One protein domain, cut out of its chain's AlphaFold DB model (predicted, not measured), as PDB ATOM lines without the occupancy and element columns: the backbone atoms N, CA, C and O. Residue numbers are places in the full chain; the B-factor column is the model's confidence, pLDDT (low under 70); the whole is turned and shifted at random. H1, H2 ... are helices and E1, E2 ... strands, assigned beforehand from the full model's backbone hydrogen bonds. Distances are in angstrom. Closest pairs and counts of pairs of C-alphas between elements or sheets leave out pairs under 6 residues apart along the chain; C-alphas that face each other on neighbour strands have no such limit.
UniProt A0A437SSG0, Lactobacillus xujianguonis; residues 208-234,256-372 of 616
ATOM      1  N   LEU A 208    -432.262 312.029  78.225       91.06
ATOM      2  CA  LEU A 208    -432.943 311.585  79.442       91.06
ATOM      3  C   LEU A 208    -433.964 310.512  79.062       91.06
ATOM      4  O   LEU A 208    -435.002 310.805  78.460       91.06
ATOM      5  N   ARG A 209    -433.658 309.261  79.389       92.12
ATOM      6  CA  ARG A 209    -434.541 308.108  79.212       92.12
ATOM      7  C   ARG A 209    -435.621 308.139  80.287       92.12
ATOM      8  O   ARG A 209    -435.355 308.504  81.421       92.12
ATOM      9  N   VAL A 210    -436.848 307.767  79.940       93.31
ATOM     10  CA  VAL A 210    -437.988 307.787  80.863       93.31
ATOM     11  C   VAL A 210    -438.686 306.437  80.831       93.31
ATOM     12  O   VAL A 210    -439.032 305.968  79.746       93.31
ATOM     13  N   LYS A 211    -438.935 305.839  82.000       90.94
ATOM     14  CA  LYS A 211    -439.740 304.614  82.149       90.94
ATOM     15  C   LYS A 211    -440.920 304.867  83.089       90.94
ATOM     16  O   LYS A 211    -440.743 305.434  84.169       90.94
ATOM     17  N   LYS A 212    -442.123 304.453  82.683       92.38
ATOM     18  CA  LYS A 212    -443.348 304.546  83.488       92.38
ATOM     19  C   LYS A 212    -443.729 303.178  84.052       92.38
ATOM     20  O   LYS A 212    -443.818 302.204  83.312       92.38
ATOM     21  N   TYR A 213    -444.044 303.146  85.342       89.50
ATOM     22  CA  TYR A 213    -444.577 301.984  86.041       89.50
ATOM     23  C   TYR A 213    -445.929 302.290  86.691       89.50
ATOM     24  O   TYR A 213    -446.215 303.424  87.092       89.50
ATOM     25  N   TRP A 214    -446.744 301.248  86.812       90.56
ATOM     26  CA  TRP A 214    -448.057 301.273  87.442       90.56
ATOM     27  C   TRP A 214    -448.108 300.187  88.512       90.56
ATOM     28  O   TRP A 214    -447.771 299.037  88.235       90.56
ATOM     29  N   TYR A 215    -448.531 300.548  89.717       86.44
ATOM     30  CA  TYR A 215    -448.599 299.659  90.869       86.44
ATOM     31  C   TYR A 215    -449.967 299.722  91.549       86.44
ATOM     32  O   TYR A 215    -450.724 300.688  91.409       86.44
ATOM     33  N   ASP A 216    -450.275 298.675  92.304       82.38
ATOM     34  CA  ASP A 216    -451.383 298.683  93.244       82.38
ATOM     35  C   ASP A 216    -451.149 299.662  94.410       82.38
ATOM     36  O   ASP A 216    -450.100 300.291  94.570       82.38
ATOM     37  N   CYS A 217    -452.166 299.784  95.252       81.56
ATOM     38  CA  CYS A 217    -452.163 300.607  96.455       81.56
ATOM     39  C   CYS A 217    -451.179 300.157  97.551       81.56
ATOM     40  O   CYS A 217    -450.957 300.891  98.514       81.56
ATOM     41  N   ASN A 218    -450.609 298.950  97.442       77.31
ATOM     42  CA  ASN A 218    -449.648 298.428  98.411       77.31
ATOM     43  C   ASN A 218    -448.230 298.954  98.149       77.31
ATOM     44  O   ASN A 218    -447.361 298.776  99.002       77.31
ATOM     45  N   PHE A 219    -448.013 299.629  97.012       77.12
ATOM     46  CA  PHE A 219    -446.775 300.331  96.691       77.12
ATOM     47  C   PHE A 219    -446.360 301.276  97.815       77.12
ATOM     48  O   PHE A 219    -446.984 302.312  98.063       77.12
ATOM     49  N   LYS A 220    -445.254 300.925  98.464       68.75
ATOM     50  CA  LYS A 220    -444.568 301.768  99.434       68.75
ATOM     51  C   LYS A 220    -443.158 301.984  98.930       68.75
ATOM     52  O   LYS A 220    -442.509 301.049  98.478       68.75
ATOM     53  N   TYR A 221    -442.682 303.209  99.042       66.56
ATOM     54  CA  TYR A 221    -441.299 303.542  98.763       66.56
ATOM     55  C   TYR A 221    -440.697 304.188 100.003       66.56
ATOM     56  O   TYR A 221    -441.374 304.926 100.721       66.56
ATOM     57  N   GLU A 222    -439.431 303.893 100.245       62.50
ATOM     58  CA  GLU A 222    -438.633 304.509 101.291       62.50
ATOM     59  C   GLU A 222    -437.341 305.018 100.653       62.50
ATOM     60  O   GLU A 222    -436.706 304.317  99.864       62.50
ATOM     61  N   MET A 223    -436.992 306.271 100.946       53.78
ATOM     62  CA  MET A 223    -435.693 306.831 100.582       53.78
ATOM     63  C   MET A 223    -434.697 306.326 101.621       53.78
ATOM     64  O   MET A 223    -434.823 306.671 102.796       53.78
ATOM     65  N   VAL A 224    -433.750 305.494 101.202       53.72
ATOM     66  CA  VAL A 224    -432.752 304.892 102.085       53.72
ATOM     67  C   VAL A 224    -431.427 305.622 101.875       53.72
ATOM     68  O   VAL A 224    -430.938 305.744 100.751       53.72
ATOM     69  N   GLU A 225    -430.843 306.137 102.959       48.25
ATOM     70  CA  GLU A 225    -429.469 306.647 102.920       48.25
ATOM     71  C   GLU A 225    -428.506 305.478 102.637       48.25
ATOM     72  O   GLU A 225    -428.662 304.413 103.245       48.25
ATOM     73  N   PRO A 226    -427.515 305.642 101.741       46.41
ATOM     74  CA  PRO A 226    -426.670 304.542 101.288       46.41
ATOM     75  C   PRO A 226    -425.876 303.936 102.451       46.41
ATOM     76  O   PRO A 226    -424.915 304.515 102.963       46.41
ATOM     77  N   SER A 227    -426.267 302.731 102.875       42.03
ATOM     78  CA  SER A 227    -425.538 301.965 103.885       42.03
ATOM     79  C   SER A 227    -424.489 301.088 103.199       42.03
ATOM     80  O   SER A 227    -424.815 300.308 102.302       42.03
ATOM     81  N   ALA A 228    -423.235 301.152 103.661       41.50
ATOM     82  CA  ALA A 228    -422.111 300.399 103.084       41.50
ATOM     83  C   ALA A 228    -422.366 298.874 102.984       41.50
ATOM     84  O   ALA A 228    -421.837 298.189 102.107       41.50
ATOM     85  N   THR A 229    -423.221 298.343 103.860       35.78
ATOM     86  CA  THR A 229    -423.658 296.940 103.870       35.78
ATOM     87  C   THR A 229    -424.592 296.565 102.714       35.78
ATOM     88  O   THR A 229    -424.579 295.411 102.299       35.78
ATOM     89  N   ILE A 230    -425.400 297.499 102.198       37.94
ATOM     90  CA  ILE A 230    -426.405 297.230 101.150       37.94
ATOM     91  C   ILE A 230    -425.757 297.283  99.762       37.94
ATOM     92  O   ILE A 230    -425.927 296.349  98.978       37.94
ATOM     93  N   SER A 231    -424.899 298.278  99.520       32.44
ATOM     94  CA  SER A 231    -424.090 298.398  98.294       32.44
ATOM     95  C   SER A 231    -423.304 297.107  97.971       32.44
ATOM     96  O   SER A 231    -423.279 296.650  96.829       32.44
ATOM     97  N   THR A 232    -422.778 296.421  98.996       27.34
ATOM     98  CA  THR A 232    -422.074 295.126  98.848       27.34
ATOM     99  C   THR A 232    -422.994 293.988  98.358       27.34
ATOM    100  O   THR A 232    -422.572 293.123  97.586       27.34
ATOM    101  N   VAL A 233    -424.265 293.978  98.776       27.94
ATOM    102  CA  VAL A 233    -425.261 292.976  98.345       27.94
ATOM    103  C   VAL A 233    -425.747 293.275  96.925       27.94
ATOM    104  O   VAL A 233    -425.894 292.354  96.123       27.94
ATOM    105  N   MET A 234    -425.928 294.553  96.584       28.34
ATOM    106  CA  MET A 234    -426.356 294.982  95.250       28.34
ATOM    107  C   MET A 234    -425.298 294.706  94.178       28.34
ATOM    108  O   MET A 234    -425.643 294.167  93.126       28.34
ATOM    109  N   SER A 256    -438.132 293.588  97.116       47.47
ATOM    110  CA  SER A 256    -437.717 294.991  97.144       47.47
ATOM    111  C   SER A 256    -436.870 295.294  95.906       47.47
ATOM    112  O   SER A 256    -435.890 294.593  95.644       47.47
ATOM    113  N   GLN A 257    -437.257 296.310  95.136       55.28
ATOM    114  CA  GLN A 257    -436.476 296.794  93.995       55.28
ATOM    115  C   GLN A 257    -435.751 298.076  94.396       55.28
ATOM    116  O   GLN A 257    -436.377 299.005  94.904       55.28
ATOM    117  N   TYR A 258    -434.443 298.111  94.158       55.31
ATOM    118  CA  TYR A 258    -433.577 299.240  94.482       55.31
ATOM    119  C   TYR A 258    -433.263 300.024  93.209       55.31
ATOM    120  O   TYR A 258    -432.923 299.430  92.184       55.31
ATOM    121  N   TYR A 259    -433.370 301.349  93.283       58.91
ATOM    122  CA  TYR A 259    -432.961 302.264  92.219       58.91
ATOM    123  C   TYR A 259    -431.997 303.294  92.803       58.91
ATOM    124  O   TYR A 259    -432.356 304.002  93.743       58.91
ATOM    125  N   GLU A 260    -430.792 303.384  92.249       52.25
ATOM    126  CA  GLU A 260    -429.778 304.350  92.674       52.25
ATOM    127  C   GLU A 260    -430.009 305.710  91.999       52.25
ATOM    128  O   GLU A 260    -430.281 305.798  90.792       52.25
ATOM    129  N   LEU A 261    -429.964 306.777  92.797       56.56
ATOM    130  CA  LEU A 261    -430.241 308.147  92.371       56.56
ATOM    131  C   LEU A 261    -428.940 308.926  92.132       56.56
ATOM    132  O   LEU A 261    -427.870 308.539  92.587       56.56
ATOM    133  N   ASN A 262    -429.024 310.062  91.433       47.12
ATOM    134  CA  ASN A 262    -427.838 310.867  91.082       47.12
ATOM    135  C   ASN A 262    -427.071 311.455  92.287       47.12
ATOM    136  O   ASN A 262    -425.954 311.932  92.113       47.12
ATOM    137  N   ASP A 263    -427.661 311.465  93.484       47.09
ATOM    138  CA  ASP A 263    -427.013 311.873  94.737       47.09
ATOM    139  C   ASP A 263    -426.480 310.681  95.563       47.09
ATOM    140  O   ASP A 263    -426.021 310.871  96.690       47.09
ATOM    141  N   GLY A 264    -426.537 309.464  95.012       51.22
ATOM    142  CA  GLY A 264    -426.153 308.223  95.685       51.22
ATOM    143  C   GLY A 264    -427.178 307.716  96.704       51.22
ATOM    144  O   GLY A 264    -426.882 306.765  97.423       51.22
ATOM    145  N   THR A 265    -428.369 308.319  96.811       51.22
ATOM    146  CA  THR A 265    -429.451 307.722  97.611       51.22
ATOM    147  C   THR A 265    -430.071 306.523  96.898       51.22
ATOM    148  O   THR A 265    -430.144 306.474  95.669       51.22
ATOM    149  N   GLU A 266    -430.532 305.541  97.673       56.97
ATOM    150  CA  GLU A 266    -431.225 304.367  97.147       56.97
ATOM    151  C   GLU A 266    -432.734 304.510  97.380       56.97
ATOM    152  O   GLU A 266    -433.209 304.639  98.511       56.97
ATOM    153  N   LEU A 267    -433.521 304.445  96.308       58.50
ATOM    154  CA  LEU A 267    -434.966 304.279  96.405       58.50
ATOM    155  C   LEU A 267    -435.276 302.794  96.607       58.50
ATOM    156  O   LEU A 267    -435.224 302.017  95.651       58.50
ATOM    157  N   ASN A 268    -435.653 302.410  97.827       61.94
ATOM    158  CA  ASN A 268    -436.177 301.077  98.101       61.94
ATOM    159  C   ASN A 268    -437.686 301.060  97.828       61.94
ATOM    160  O   ASN A 268    -438.485 301.641  98.571       61.94
ATOM    161  N   ILE A 269    -438.084 300.385  96.750       62.69
ATOM    162  CA  ILE A 269    -439.483 300.104  96.442       62.69
ATOM    163  C   ILE A 269    -439.882 298.814  97.154       62.69
ATOM    164  O   ILE A 269    -439.575 297.711  96.699       62.69
ATOM    165  N   ASN A 270    -440.617 298.957  98.254       60.78
ATOM    166  CA  ASN A 270    -441.204 297.842  98.983       60.78
ATOM    167  C   ASN A 270    -442.471 297.341  98.273       60.78
ATOM    168  O   ASN A 270    -443.349 298.117  97.889       60.78
ATOM    169  N   ALA A 271    -442.533 296.018  98.104       56.78
ATOM    170  CA  ALA A 271    -443.365 295.300  97.140       56.78
ATOM    171  C   ALA A 271    -444.865 295.679  97.113       56.78
ATOM    172  O   ALA A 271    -445.701 295.039  97.752       56.78
ATOM    173  N   GLY A 272    -445.208 296.657  96.271       59.50
ATOM    174  CA  GLY A 272    -446.517 296.728  95.624       59.50
ATOM    175  C   GLY A 272    -446.566 295.791  94.415       59.50
ATOM    176  O   GLY A 272    -445.543 295.530  93.774       59.50
ATOM    177  N   LYS A 273    -447.751 295.299  94.056       73.50
ATOM    178  CA  LYS A 273    -447.945 294.509  92.832       73.50
ATOM    179  C   LYS A 273    -447.876 295.446  91.622       73.50
ATOM    180  O   LYS A 273    -448.684 296.367  91.520       73.50
ATOM    181  N   VAL A 274    -446.972 295.186  90.674       81.44
ATOM    182  CA  VAL A 274    -447.006 295.842  89.351       81.44
ATOM    183  C   VAL A 274    -448.332 295.494  88.670       81.44
ATOM    184  O   VAL A 274    -448.673 294.315  88.534       81.44
ATOM    185  N   LEU A 275    -449.084 296.506  88.239       81.25
ATOM    186  CA  LEU A 275    -450.348 296.292  87.542       81.25
ATOM    187  C   LEU A 275    -450.072 295.697  86.149       81.25
ATOM    188  O   LEU A 275    -449.283 296.266  85.390       81.25
ATOM    189  N   PRO A 276    -450.709 294.573  85.765       81.25
ATOM    190  CA  PRO A 276    -450.660 294.097  84.386       81.25
ATOM    191  C   PRO A 276    -451.325 295.120  83.454       81.25
ATOM    192  O   PRO A 276    -452.241 295.821  83.878       81.25
ATOM    193  N   SER A 277    -450.958 295.153  82.166       81.44
ATOM    194  CA  SER A 277    -451.522 296.115  81.194       81.44
ATOM    195  C   SER A 277    -453.054 296.137  81.148       81.44
ATOM    196  O   SER A 277    -453.653 297.166  80.869       81.44
ATOM    197  N   SER A 278    -453.714 295.021  81.475       79.06
ATOM    198  CA  SER A 278    -455.176 294.966  81.546       79.06
ATOM    199  C   SER A 278    -455.774 295.747  82.723       79.06
ATOM    200  O   SER A 278    -456.964 296.037  82.678       79.06
ATOM    201  N   GLU A 279    -455.021 296.037  83.788       83.06
ATOM    202  CA  GLU A 279    -455.429 296.792  84.989       83.06
ATOM    203  C   GLU A 279    -455.039 298.286  84.918       83.06
ATOM    204  O   GLU A 279    -455.539 299.071  85.721       83.06
ATOM    205  N   ILE A 280    -454.220 298.704  83.944       89.31
ATOM    206  CA  ILE A 280    -453.850 300.114  83.733       89.31
ATOM    207  C   ILE A 280    -455.080 300.906  83.230       89.31
ATOM    208  O   ILE A 280    -455.750 300.465  82.294       89.31
ATOM    209  N   PRO A 281    -455.408 302.084  83.805       89.44
ATOM    210  CA  PRO A 281    -456.660 302.795  83.516       89.44
ATOM    211  C   PRO A 281    -456.646 303.624  82.216       89.44
ATOM    212  O   PRO A 281    -457.649 304.258  81.884       89.44
ATOM    213  N   VAL A 282    -455.518 303.669  81.498       92.44
ATOM    214  CA  VAL A 282    -455.306 304.464  80.277       92.44
ATOM    215  C   VAL A 282    -454.389 303.736  79.293       92.44
ATOM    216  O   VAL A 282    -453.454 303.058  79.703       92.44
ATOM    217  N   SER A 283    -454.617 303.923  77.988       92.12
ATOM    218  CA  SER A 283    -453.730 303.417  76.924       92.12
ATOM    219  C   SER A 283    -452.385 304.139  76.866       92.12
ATOM    220  O   SER A 283    -451.406 303.607  76.345       92.12
ATOM    221  N   ASP A 284    -452.364 305.389  77.332       95.38
ATOM    222  CA  ASP A 284    -451.209 306.264  77.283       95.38
ATOM    223  C   ASP A 284    -451.331 307.466  78.222       95.38
ATOM    224  O   ASP A 284    -452.424 307.862  78.630       95.38
ATOM    225  N   ILE A 285    -450.180 308.070  78.507       96.69
ATOM    226  CA  ILE A 285    -450.021 309.341  79.214       96.69
ATOM    227  C   ILE A 285    -449.116 310.282  78.417       96.69
ATOM    228  O   ILE A 285    -448.361 309.871  77.530       96.69
ATOM    229  N   ARG A 286    -449.145 311.563  78.782       97.69
ATOM    230  CA  ARG A 286    -448.196 312.576  78.311       97.69
ATOM    231  C   ARG A 286    -447.273 312.964  79.460       97.69
ATOM    232  O   ARG A 286    -447.747 313.236  80.558       97.69
ATOM    233  N   VAL A 287    -445.971 312.997  79.202       97.88
ATOM    234  CA  VAL A 287    -444.941 313.380  80.175       97.88
ATOM    235  C   VAL A 287    -444.156 314.552  79.608       97.88
ATOM    236  O   VAL A 287    -443.788 314.537  78.434       97.88
ATOM    237  N   ARG A 288    -443.901 315.568  80.431       97.69
ATOM    238  CA  ARG A 288    -443.176 316.789  80.065       97.69
ATOM    239  C   ARG A 288    -441.864 316.894  80.839       97.69
ATOM    240  O   ARG A 288    -441.840 316.623  82.037       97.69
ATOM    241  N   LEU A 289    -440.803 317.327  80.160       96.62
ATOM    242  CA  LEU A 289    -439.528 317.675  80.793       96.62
ATOM    243  C   LEU A 289    -439.612 319.077  81.405       96.62
ATOM    244  O   LEU A 289    -440.049 320.026  80.744       96.62
ATOM    245  N   TYR A 290    -439.143 319.205  82.639       92.19
ATOM    246  CA  TYR A 290    -438.973 320.454  83.369       92.19
ATOM    247  C   TYR A 290    -437.485 320.677  83.670       92.19
ATOM    248  O   TYR A 290    -436.752 319.723  83.925       92.19
ATOM    249  N   VAL A 291    -437.057 321.939  83.648       91.38
ATOM    250  CA  VAL A 291    -435.692 322.384  83.970       91.38
ATOM    251  C   VAL A 291    -435.803 323.555  84.943       91.38
ATOM    252  O   VAL A 291    -436.550 324.496  84.683       91.38
ATOM    253  N   ASP A 292    -435.131 323.467  86.091       85.62
ATOM    254  CA  ASP A 292    -435.184 324.444  87.193       85.62
ATOM    255  C   ASP A 292    -436.629 324.781  87.625       85.62
ATOM    256  O   ASP A 292    -437.007 325.926  87.887       85.62
ATOM    257  N   GLY A 293    -437.483 323.752  87.636       83.06
ATOM    258  CA  GLY A 293    -438.914 323.861  87.938       83.06
ATOM    259  C   GLY A 293    -439.764 324.537  86.851       83.06
ATOM    260  O   GLY A 293    -440.974 324.672  87.037       83.06
ATOM    261  N   GLN A 294    -439.183 324.936  85.713       90.56
ATOM    262  CA  GLN A 294    -439.906 325.507  84.573       90.56
ATOM    263  C   GLN A 294    -440.236 324.438  83.518       90.56
ATOM    264  O   GLN A 294    -439.374 323.625  83.181       90.56
ATOM    265  N   PRO A 295    -441.458 324.427  82.952       95.06
ATOM    266  CA  PRO A 295    -441.820 323.498  81.886       95.06
ATOM    267  C   PRO A 295    -441.065 323.817  80.592       95.06
ATOM    268  O   PRO A 295    -441.073 324.956  80.128       95.06
ATOM    269  N   THR A 296    -440.488 322.799  79.956       97.12
ATOM    270  CA  THR A 296    -439.981 322.910  78.579       97.12
ATOM    271  C   THR A 296    -441.081 322.591  77.561       97.12
ATOM    272  O   THR A 296    -442.118 322.015  77.904       97.12
ATOM    273  N   ASP A 297    -440.847 322.900  76.283       97.00
ATOM    274  CA  ASP A 297    -441.733 322.503  75.177       97.00
ATOM    275  C   ASP A 297    -441.708 320.993  74.875       97.00
ATOM    276  O   ASP A 297    -442.544 320.504  74.113       97.00
ATOM    277  N   GLN A 298    -440.772 320.234  75.458       97.94
ATOM    278  CA  GLN A 298    -440.650 318.806  75.190       97.94
ATOM    279  C   GLN A 298    -441.709 318.004  75.944       97.94
ATOM    280  O   GLN A 298    -441.739 317.976  77.176       97.94
ATOM    281  N   VAL A 299    -442.544 317.298  75.181       98.06
ATOM    282  CA  VAL A 299    -443.545 316.356  75.689       98.06
ATOM    283  C   VAL A 299    -443.424 315.046  74.924       98.06
ATOM    284  O   VAL A 299    -443.483 315.039  73.695       98.06
ATOM    285  N   ILE A 300    -443.309 313.941  75.654       97.75
ATOM    286  CA  ILE A 300    -443.348 312.582  75.109       97.75
ATOM    287  C   ILE A 300    -444.660 311.898  75.489       97.75
ATOM    288  O   ILE A 300    -445.286 312.219  76.502       97.75
ATOM    289  N   LYS A 301    -445.080 310.942  74.662       97.88
ATOM    290  CA  LYS A 301    -446.218 310.061  74.927       97.88
ATOM    291  C   LYS A 301    -445.679 308.698  75.361       97.88
ATOM    292  O   LYS A 301    -444.846 308.140  74.652       97.88
ATOM    293  N   LEU A 302    -446.140 308.178  76.495       97.31
ATOM    294  CA  LEU A 302    -445.788 306.846  77.006       97.31
ATOM    295  C   LEU A 302    -447.042 305.972  77.017       97.31
ATOM    296  O   LEU A 302    -448.096 306.462  77.412       97.31
ATOM    297  N   GLY A 303    -446.939 304.715  76.595       94.44
ATOM    298  CA  GLY A 303    -448.056 303.769  76.546       94.44
ATOM    299  C   GLY A 303    -447.606 302.374  76.112       94.44
ATOM    300  O   GLY A 303    -446.417 302.134  75.898       94.44
ATOM    301  N   ASP A 304    -448.546 301.446  75.924       90.62
ATOM    302  CA  ASP A 304    -448.209 300.063  75.537       90.62
ATOM    303  C   ASP A 304    -447.420 299.996  74.212       90.62
ATOM    304  O   ASP A 304    -446.538 299.157  74.043       90.62
ATOM    305  N   ASN A 305    -447.663 300.932  73.287       92.00
ATOM    306  CA  ASN A 305    -447.007 300.986  71.975       92.00
ATOM    307  C   ASN A 305    -445.495 301.289  72.020       92.00
ATOM    308  O   ASN A 305    -444.823 301.139  71.002       92.00
ATOM    309  N   ASN A 306    -444.974 301.764  73.153       92.81
ATOM    310  CA  ASN A 306    -443.542 301.954  73.389       92.81
ATOM    311  C   ASN A 306    -443.077 301.302  74.696       92.81
ATOM    312  O   ASN A 306    -442.085 301.733  75.280       92.81
ATOM    313  N   ASN A 307    -443.783 300.257  75.152       92.00
ATOM    314  CA  ASN A 307    -443.501 299.548  76.403       92.00
ATOM    315  C   ASN A 307    -443.365 300.499  77.607       92.00
ATOM    316  O   ASN A 307    -442.516 300.278  78.470       92.00
ATOM    317  N   TRP A 308    -444.163 301.575  77.626       95.12
ATOM    318  CA  TRP A 308    -444.155 302.628  78.644       95.12
ATOM    319  C   TRP A 308    -442.809 303.366  78.794       95.12
ATOM    320  O   TRP A 308    -442.476 303.864  79.873       95.12
ATOM    321  N   GLN A 309    -442.042 303.470  77.701       95.56
ATOM    322  CA  GLN A 309    -440.701 304.063  77.667       95.56
ATOM    323  C   GLN A 309    -440.551 305.162  76.607       95.56
ATOM    324  O   GLN A 309    -441.164 305.129  75.541       95.56
ATOM    325  N   GLY A 310    -439.695 306.146  76.882       94.75
ATOM    326  CA  GLY A 310    -439.394 307.239  75.957       94.75
ATOM    327  C   GLY A 310    -438.074 307.936  76.277       94.75
ATOM    328  O   GLY A 310    -437.349 307.520  77.178       94.75
ATOM    329  N   LYS A 311    -437.738 308.981  75.514       95.62
ATOM    330  CA  LYS A 311    -436.507 309.767  75.686       95.62
ATOM    331  C   LYS A 311    -436.775 311.250  75.426       95.62
ATOM    332  O   LYS A 311    -437.469 311.573  74.463       95.62
ATOM    333  N   PHE A 312    -436.202 312.130  76.242       96.50
ATOM    334  CA  PHE A 312    -436.100 313.567  75.977       96.50
ATOM    335  C   PHE A 312    -434.706 313.910  75.448       96.50
ATOM    336  O   PHE A 312    -433.727 313.336  75.913       96.50
ATOM    337  N   ASP A 313    -434.609 314.864  74.522       94.44
ATOM    338  CA  ASP A 313    -433.324 315.419  74.082       94.44
ATOM    339  C   ASP A 313    -432.845 316.446  75.117       94.44
ATOM    340  O   ASP A 313    -433.447 317.509  75.292       94.44
ATOM    341  N   ILE A 314    -431.766 316.121  75.822       92.56
ATOM    342  CA  ILE A 314    -431.166 316.976  76.849       92.56
ATOM    343  C   ILE A 314    -429.840 317.595  76.399       92.56
ATOM    344  O   ILE A 314    -429.204 318.270  77.198       92.56
ATOM    345  N   SER A 315    -429.471 317.491  75.114       89.75
ATOM    346  CA  SER A 315    -428.205 317.994  74.535       89.75
ATOM    347  C   SER A 315    -427.916 319.488  74.773       89.75
ATOM    348  O   SER A 315    -426.820 319.963  74.495       89.75
ATOM    349  N   LYS A 316    -428.914 320.265  75.214       90.19
ATOM    350  CA  LYS A 316    -428.800 321.698  75.551       90.19
ATOM    351  C   LYS A 316    -428.517 321.963  77.033       90.19
ATOM    352  O   LYS A 316    -428.199 323.099  77.383       90.19
ATOM    353  N   TYR A 317    -428.702 320.948  77.873       88.88
ATOM    354  CA  TYR A 317    -428.611 321.002  79.330       88.88
ATOM    355  C   TYR A 317    -427.468 320.145  79.883       88.88
ATOM    356  O   TYR A 317    -427.204 320.231  81.074       88.88
ATOM    357  N   VAL A 318    -426.809 319.340  79.041       85.69
ATOM    358  CA  VAL A 318    -425.581 318.614  79.387       85.69
ATOM    359  C   VAL A 318    -424.343 319.293  78.808       85.69
ATOM    360  O   VAL A 318    -424.399 319.880  77.721       85.69
ATOM    361  N   ASP A 319    -423.223 319.198  79.521       81.38
ATOM    362  CA  ASP A 319    -421.902 319.483  78.967       81.38
ATOM    363  C   ASP A 319    -421.350 318.297  78.151       81.38
ATOM    364  O   ASP A 319    -422.034 317.310  77.872       81.38
ATOM    365  N   LYS A 320    -420.086 318.412  77.733       75.88
ATOM    366  CA  LYS A 320    -419.378 317.378  76.969       75.88
ATOM    367  C   LYS A 320    -419.054 316.111  77.780       75.88
ATOM    368  O   LYS A 320    -418.652 315.129  77.169       75.88
ATOM    369  N   TYR A 321    -419.249 316.117  79.099       75.00
ATOM    370  CA  TYR A 321    -419.024 314.984  80.002       75.00
ATOM    371  C   TYR A 321    -420.330 314.427  80.609       75.00
ATOM    372  O   TYR A 321    -420.273 313.641  81.552       75.00
ATOM    373  N   GLY A 322    -421.496 314.879  80.128       75.19
ATOM    374  CA  GLY A 322    -422.808 314.457  80.626       75.19
ATOM    375  C   GLY A 322    -423.314 315.211  81.864       75.19
ATOM    376  O   GLY A 322    -424.445 314.991  82.286       75.19
ATOM    377  N   ASN A 323    -422.568 316.153  82.452       79.31
ATOM    378  CA  ASN A 323    -423.068 316.871  83.633       79.31
ATOM    379  C   ASN A 323    -424.218 317.808  83.251       79.31
ATOM    380  O   ASN A 323    -424.109 318.540  82.266       79.31
ATOM    381  N   TYR A 324    -425.274 317.873  84.069       83.25
ATOM    382  CA  TYR A 324    -426.369 318.836  83.899       83.25
ATOM    383  C   TYR A 324    -425.916 320.269  84.212       83.25
ATOM    384  O   TYR A 324    -426.240 320.806  85.270       83.25
ATOM    385  N   VAL A 325    -425.148 320.901  83.327       82.69
ATOM    386  CA  VAL A 325    -424.547 322.215  83.569       82.69
ATOM    387  C   VAL A 325    -424.674 323.144  82.361       82.69
ATOM    388  O   VAL A 325    -424.587 322.761  81.195       82.69
ATOM    389  N   SER A 326    -424.938 324.408  82.662       82.12
ATOM    390  CA  SER A 326    -424.991 325.516  81.711       82.12
ATOM    391  C   SER A 326    -423.595 325.965  81.265       82.12
ATOM    392  O   SER A 326    -422.577 325.637  81.874       82.12
ATOM    393  N   LYS A 327    -423.536 326.789  80.213       77.25
ATOM    394  CA  LYS A 327    -422.269 327.333  79.684       77.25
ATOM    395  C   LYS A 327    -421.553 328.281  80.655       77.25
ATOM    396  O   LYS A 327    -420.371 328.546  80.471       77.25
ATOM    397  N   ASP A 328    -422.272 328.803  81.640       82.75
ATOM    398  CA  ASP A 328    -421.793 329.671  82.714       82.75
ATOM    399  C   ASP A 328    -421.538 328.923  84.040       82.75
ATOM    400  O   ASP A 328    -421.169 329.549  85.032       82.75
ATOM    401  N   GLY A 329    -421.666 327.589  84.061       76.12
ATOM    402  CA  GLY A 329    -421.310 326.747  85.213       76.12
ATOM    403  C   GLY A 329    -422.419 326.554  86.256       76.12
ATOM    404  O   GLY A 329    -422.194 325.905  87.274       76.12
ATOM    405  N   HIS A 330    -423.624 327.084  86.027       80.25
ATOM    406  CA  HIS A 330    -424.805 326.783  86.842       80.25
ATOM    407  C   HIS A 330    -425.349 325.381  86.523       80.25
ATOM    408  O   HIS A 330    -425.620 325.087  85.356       80.25
ATOM    409  N   TYR A 331    -425.550 324.550  87.548       80.50
ATOM    410  CA  TYR A 331    -426.121 323.207  87.416       80.50
ATOM    411  C   TYR A 331    -427.649 323.243  87.279       80.50
ATOM    412  O   TYR A 331    -428.333 323.836  88.112       80.50
ATOM    413  N   TYR A 332    -428.184 322.583  86.255       83.31
ATOM    414  CA  TYR A 332    -429.621 322.459  86.024       83.31
ATOM    415  C   TYR A 332    -430.247 321.355  86.885       83.31
ATOM    416  O   TYR A 332    -429.717 320.249  86.984       83.31
ATOM    417  N   GLN A 333    -431.443 321.609  87.412       81.06
ATOM    418  CA  GLN A 333    -432.293 320.586  88.019       81.06
ATOM    419  C   GLN A 333    -433.346 320.115  87.016       81.06
ATOM    420  O   GLN A 333    -434.338 320.802  86.757       81.06
ATOM    421  N   LEU A 334    -433.140 318.928  86.448       86.69
ATOM    422  CA  LEU A 334    -434.125 318.285  85.582       86.69
ATOM    423  C   LEU A 334    -435.202 317.596  86.431       86.69
ATOM    424  O   LEU A 334    -434.933 317.064  87.501       86.69
ATOM    425  N   THR A 335    -436.438 317.579  85.940       87.50
ATOM    426  CA  THR A 335    -437.534 316.753  86.479       87.50
ATOM    427  C   THR A 335    -438.469 316.335  85.345       87.50
ATOM    428  O   THR A 335    -438.546 317.003  84.313       87.50
ATOM    429  N   VAL A 336    -439.199 315.231  85.516       92.44
ATOM    430  CA  VAL A 336    -440.243 314.803  84.572       92.44
ATOM    431  C   VAL A 336    -441.604 314.840  85.257       92.44
ATOM    432  O   VAL A 336    -441.735 314.479  86.423       92.44
ATOM    433  N   VAL A 337    -442.630 315.316  84.554       91.56
ATOM    434  CA  VAL A 337    -443.969 315.504  85.132       91.56
ATOM    435  C   VAL A 337    -445.024 314.906  84.211       91.56
ATOM    436  O   VAL A 337    -445.095 315.244  83.028       91.56
ATOM    437  N   GLU A 338    -445.868 314.034  84.761       95.94
ATOM    438  CA  GLU A 338    -447.068 313.518  84.097       95.94
ATOM    439  C   GLU A 338    -448.110 314.639  83.944       95.94
ATOM    440  O   GLU A 338    -448.555 315.236  84.931       95.94
ATOM    441  N   GLU A 339    -448.495 314.954  82.704       95.50
ATOM    442  CA  GLU A 339    -449.435 316.038  82.418       95.50
ATOM    443  C   GLU A 339    -450.832 315.693  82.961       95.50
ATOM    444  O   GLU A 339    -451.429 314.687  82.589       95.50
ATOM    445  N   GLY A 340    -451.372 316.559  83.824       91.69
ATOM    446  CA  GLY A 340    -452.659 316.353  84.501       91.69
ATOM    447  C   GLY A 340    -452.540 316.122  86.010       91.69
ATOM    448  O   GLY A 340    -453.540 316.268  86.719       91.69
ATOM    449  N   THR A 341    -451.330 315.844  86.506       89.94
ATOM    450  CA  THR A 341    -451.020 315.740  87.941       89.94
ATOM    451  C   THR A 341    -451.365 317.035  88.688       89.94
ATOM    452  O   THR A 341    -451.098 318.142  88.216       89.94
ATOM    453  N   LYS A 342    -451.955 316.902  89.879       84.06
ATOM    454  CA  LYS A 342    -452.315 317.981  90.806       84.06
ATOM    455  C   LYS A 342    -451.657 317.710  92.157       84.06
ATOM    456  O   LYS A 342    -452.110 316.857  92.915       84.06
ATOM    457  N   GLY A 343    -450.580 318.433  92.460       83.31
ATOM    458  CA  GLY A 343    -449.733 318.110  93.612       83.31
ATOM    459  C   GLY A 343    -449.018 316.782  93.372       83.31
ATOM    460  O   GLY A 343    -448.274 316.669  92.406       83.31
ATOM    461  N   THR A 344    -449.277 315.785  94.215       81.00
ATOM    462  CA  THR A 344    -448.730 314.420  94.107       81.00
ATOM    463  C   THR A 344    -449.763 313.393  93.636       81.00
ATOM    464  O   THR A 344    -449.544 312.198  93.801       81.00
ATOM    465  N   GLN A 345    -450.909 313.821  93.088       85.06
ATOM    466  CA  GLN A 345    -451.970 312.908  92.649       85.06
ATOM    467  C   GLN A 345    -452.489 313.208  91.244       85.06
ATOM    468  O   GLN A 345    -452.540 314.357  90.806       85.06
ATOM    469  N   ILE A 346    -452.939 312.164  90.557       90.38
ATOM    470  CA  ILE A 346    -453.649 312.229  89.278       90.38
ATOM    471  C   ILE A 346    -454.902 311.348  89.353       90.38
ATOM    472  O   ILE A 346    -454.997 310.470  90.207       90.38
ATOM    473  N   SER A 347    -455.901 311.591  88.504       89.88
ATOM    474  CA  SER A 347    -457.156 310.831  88.545       89.88
ATOM    475  C   SER A 347    -457.523 310.279  87.175       89.88
ATOM    476  O   SER A 347    -457.643 311.034  86.210       89.88
ATOM    477  N   PHE A 348    -457.776 308.974  87.120       89.06
ATOM    478  CA  PHE A 348    -458.202 308.254  85.924       89.06
ATOM    479  C   PHE A 348    -459.435 307.421  86.259       89.06
ATOM    480  O   PHE A 348    -459.456 306.742  87.279       89.06
ATOM    481  N   LEU A 349    -460.471 307.487  85.413       83.81
ATOM    482  CA  LEU A 349    -461.712 306.714  85.576       83.81
ATOM    483  C   LEU A 349    -462.258 306.748  87.022       83.81
ATOM    484  O   LEU A 349    -462.536 305.718  87.620       83.81
ATOM    485  N   GLY A 350    -462.353 307.941  87.618       77.62
ATOM    486  CA  GLY A 350    -462.867 308.136  88.983       77.62
ATOM    487  C   GLY A 350    -461.931 307.716  90.128       77.62
ATOM    488  O   GLY A 350    -462.115 308.207  91.239       77.62
ATOM    489  N   LYS A 351    -460.909 306.892  89.874       82.56
ATOM    490  CA  LYS A 351    -459.869 306.530  90.847       82.56
ATOM    491  C   LYS A 351    -458.805 307.625  90.954       82.56
ATOM    492  O   LYS A 351    -458.493 308.296  89.967       82.56
ATOM    493  N   SER A 352    -458.224 307.777  92.145       86.31
ATOM    494  CA  SER A 352    -457.034 308.607  92.373       86.31
ATOM    495  C   SER A 352    -455.784 307.731  92.428       86.31
ATOM    496  O   SER A 352    -455.821 306.626  92.967       86.31
ATOM    497  N   TYR A 353    -454.683 308.240  91.885       90.12
ATOM    498  CA  TYR A 353    -453.367 307.612  91.884       90.12
ATOM    499  C   TYR A 353    -452.351 308.591  92.468       90.12
ATOM    500  O   TYR A 353    -452.349 309.767  92.097       90.12
ATOM    501  N   ASN A 354    -451.477 308.118  93.354       86.81
ATOM    502  CA  ASN A 354    -450.299 308.866  93.776       86.81
ATOM    503  C   ASN A 354    -449.261 308.837  92.649       86.81
ATOM    504  O   ASN A 354    -449.038 307.785  92.052       86.81
ATOM    505  N   VAL A 355    -448.625 309.977  92.380       87.62
ATOM    506  CA  VAL A 355    -447.606 310.163  91.343       87.62
ATOM    507  C   VAL A 355    -446.265 310.435  92.014       87.62
ATOM    508  O   VAL A 355    -446.131 311.405  92.763       87.62
ATOM    509  N   LEU A 356    -445.266 309.611  91.711       84.94
ATOM    510  CA  LEU A 356    -443.878 309.801  92.131       84.94
ATOM    511  C   LEU A 356    -442.985 309.884  90.886       84.94
ATOM    512  O   LEU A 356    -443.051 309.016  90.020       84.94
ATOM    513  N   SER A 357    -442.154 310.924  90.804       84.50
ATOM    514  CA  SER A 357    -441.110 311.081  89.784       84.50
ATOM    515  C   SER A 357    -439.743 311.064  90.454       84.50
ATOM    516  O   SER A 357    -439.549 311.731  91.467       84.50
ATOM    517  N   VAL A 358    -438.797 310.355  89.849       81.06
ATOM    518  CA  VAL A 358    -437.454 310.107  90.377       81.06
ATOM    519  C   VAL A 358    -436.442 310.222  89.236       81.06
ATOM    520  O   VAL A 358    -436.698 309.720  88.144       81.06
ATOM    521  N   LEU A 359    -435.298 310.870  89.472       76.94
ATOM    522  CA  LEU A 359    -434.150 310.813  88.562       76.94
ATOM    523  C   LEU A 359    -433.142 309.783  89.075       76.94
ATOM    524  O   LEU A 359    -432.552 309.984  90.136       76.94
ATOM    525  N   GLY A 360    -432.946 308.714  88.308       67.06
ATOM    526  CA  GLY A 360    -431.894 307.730  88.541       67.06
ATOM    527  C   GLY A 360    -430.567 308.148  87.912       67.06
ATOM    528  O   GLY A 360    -430.486 309.170  87.222       67.06
ATOM    529  N   MET A 361    -429.538 307.335  88.137       66.44
ATOM    530  CA  MET A 361    -428.224 307.492  87.504       66.44
ATOM    531  C   MET A 361    -428.270 307.444  85.963       66.44
ATOM    532  O   MET A 361    -429.272 307.068  85.353       66.44
ATOM    533  N   GLN A 362    -427.147 307.802  85.325       69.19
ATOM    534  CA  GLN A 362    -426.882 307.608  83.888       69.19
ATOM    535  C   GLN A 362    -427.957 308.185  82.940       69.19
ATOM    536  O   GLN A 362    -428.163 307.662  81.844       69.19
ATOM    537  N   HIS A 363    -428.653 309.252  83.340       83.25
ATOM    538  CA  HIS A 363    -429.761 309.856  82.585       83.25
ATOM    539  C   HIS A 363    -431.023 308.982  82.445       83.25
ATOM    540  O   HIS A 363    -431.748 309.099  81.454       83.25
ATOM    541  N   ASP A 364    -431.342 308.145  83.435       83.69
ATOM    542  CA  ASP A 364    -432.674 307.542  83.567       83.69
ATOM    543  C   ASP A 364    -433.609 308.371  84.473       83.69
ATOM    544  O   ASP A 364    -433.218 308.969  85.476       83.69
ATOM    545  N   ALA A 365    -434.894 308.384  84.129       86.25
ATOM    546  CA  ALA A 365    -435.976 308.958  84.913       86.25
ATOM    547  C   ALA A 365    -437.105 307.935  85.072       86.25
ATOM    548  O   ALA A 365    -437.566 307.320  84.105       86.25
ATOM    549  N   TYR A 366    -437.585 307.785  86.298       86.50
ATOM    550  CA  TYR A 366    -438.604 306.816  86.663       86.50
ATOM    551  C   TYR A 366    -439.855 307.527  87.152       86.50
ATOM    552  O   TYR A 366    -439.801 308.437  87.979       86.50
ATOM    553  N   LEU A 367    -440.994 307.107  86.617       90.06
ATOM    554  CA  LEU A 367    -442.291 307.684  86.917       90.06
ATOM    555  C   LEU A 367    -443.218 306.563  87.391       90.06
ATOM    556  O   LEU A 367    -443.402 305.563  86.701       90.06
ATOM    557  N   PHE A 368    -443.833 306.732  88.553       89.19
ATOM    558  CA  PHE A 368    -444.635 305.709  89.219       89.19
ATOM    559  C   PHE A 368    -446.044 306.247  89.462       89.19
ATOM    560  O   PHE A 368    -446.183 307.356  89.973       89.19
ATOM    561  N   ASN A 369    -447.073 305.484  89.083       91.19
ATOM    562  CA  ASN A 369    -448.432 305.673  89.603       91.19
ATOM    563  C   ASN A 369    -448.777 304.494  90.510       91.19
ATOM    564  O   ASN A 369    -448.664 303.352  90.069       91.19
ATOM    565  N   SER A 370    -449.252 304.760  91.725       88.25
ATOM    566  CA  SER A 370    -449.877 303.755  92.595       88.25
ATOM    567  C   SER A 370    -451.313 304.144  92.924       88.25
ATOM    568  O   SER A 370    -451.604 305.333  93.053       88.25
ATOM    569  N   GLU A 371    -452.235 303.183  93.036       87.19
ATOM    570  CA  GLU A 371    -453.609 303.487  93.472       87.19
ATOM    571  C   GLU A 371    -453.588 304.160  94.856       87.19
ATOM    572  O   GLU A 371    -452.942 303.677  95.780       87.19
ATOM    573  N   ALA A 372    -454.261 305.305  95.012       82.25
ATOM    574  CA  ALA A 372    -454.104 306.123  96.218       82.25
ATOM    575  C   ALA A 372    -454.725 305.494  97.479       82.25
ATOM    576  O   ALA A 372    -454.297 305.797  98.592       82.25
TER     577      ALA A 372
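Overview. This is residues 208 to 234 and 256 to 372 of the 616 residues of a protein of Lactobacillus xujianguonis (UniProt A0A437SSG0). A five-stranded sheet, E7 E1 E11 E10 E9, is curled like part of a barrel, and a smaller sheet, E6 E5 E8, covers its open side, giving a flattened barrel that is only loosely closed where E6 comes beside E7 and E8 beside E10. Over the outside of this body, across a gap, is a third small sheet, E2 E4 E3, with the short helix H1 at its far side; the links 271 to 283 and 314 to 333 loop out toward opposite ends of the long axis. The printed part has 144 residues, with one named helix and eleven named strands in the order E1 E2 H1 E3 E4 E5 E6 E7 E8 E9 E10 E11, and its class is mostly strand. The five-stranded sheet is mixed and the two others are antiparallel. The whole is compact, with a radius of gyration of the C-alphas of 15.9 A and spans of 47 by 42 by 27 A.

Along the chain. The largest sheet is made of E7, residues 309 to 313; E1, residues 208 to 215, 22.8 A long from C-alpha 208 at (-432.943, 311.585, 79.442); E11, residues 364 to 371, 23.5 A long, ending with C-alpha 371 at (-453.609, 303.487, 93.472); E10, residues 351 to 359, 26.2 A; and E9, residues 345 to 348. The second sheet holds E6, residues 294 to 303, 24.6 A; E5, residues 284 to 291, 23.4 A; and E8, residues 334 to 338. The third holds E2, residues 220 to 224, E4, residues 266 to 270, and E3, residues 257 to 260. H1, residues 228 to 234, is 10.4 A long and begins with C-alpha 228 at (-422.111, 300.399, 103.084).

Arrangement. The largest sheet is strongly twisted, and the way across it turns by 137 degrees from edge strand E7 to edge strand E9. E1 and E11 are parallel, at 19 degrees, with N 213 and O 367 2.8 A apart, within hydrogen-bond range. E7 is antiparallel to E1, with N 210 and O 310 at 2.8 A. E9, E10 and E11 form a meander, each strand the antiparallel neighbour of the one before; E9 and E10 are a hairpin with N 353 and O 346 at 2.8 A, and E10 and E11 are another with N 356 and O 368 at 3.0 A. In the second sheet E5 and E6 are a hairpin, with N 287 and O 300 at 2.9 A, and E6 bends by 76 degrees at residue 297. E8 is antiparallel to E5, with N 290 and O 335 at 2.8 A. Between these sheets, E6 and E7 have 9 pairs of C-alphas within 8 A, the closest those of Leu 302 and Gln 309 at 5.8 A. E8 and E10 have 6 such pairs, the closest those of Val 336 and Ser 357 at 6.5 A. In the third sheet, E4 is antiparallel to E2, with N 222 and O 268 at 3.0 A, and forms a hairpin with E3, with N 267 and O 259 at 2.9 A. E2 is apart from E11, and E3 is apart from E10. H1 only grazes this third sheet, with its residues 230 to 234. In H1, 1 of 3 O i to N i+4 pairs and 2 of 4 O i to N i+3 pairs are within hydrogen-bond range.

Size, cuts and confidence. The two C-alphas farthest apart, those of Ser 278 and Asp 328, are 48.2 A apart, one in each of the two long links, E4 to E5 and E7 to E8. Residues 235 to 255 are not printed, and C-alphas 234 and 256 are 11.5 A apart across this cut. The mean pLDDT of the printed part is 79.1; residues 220 to 234, 256 to 272 and 360 to 362 are under 70.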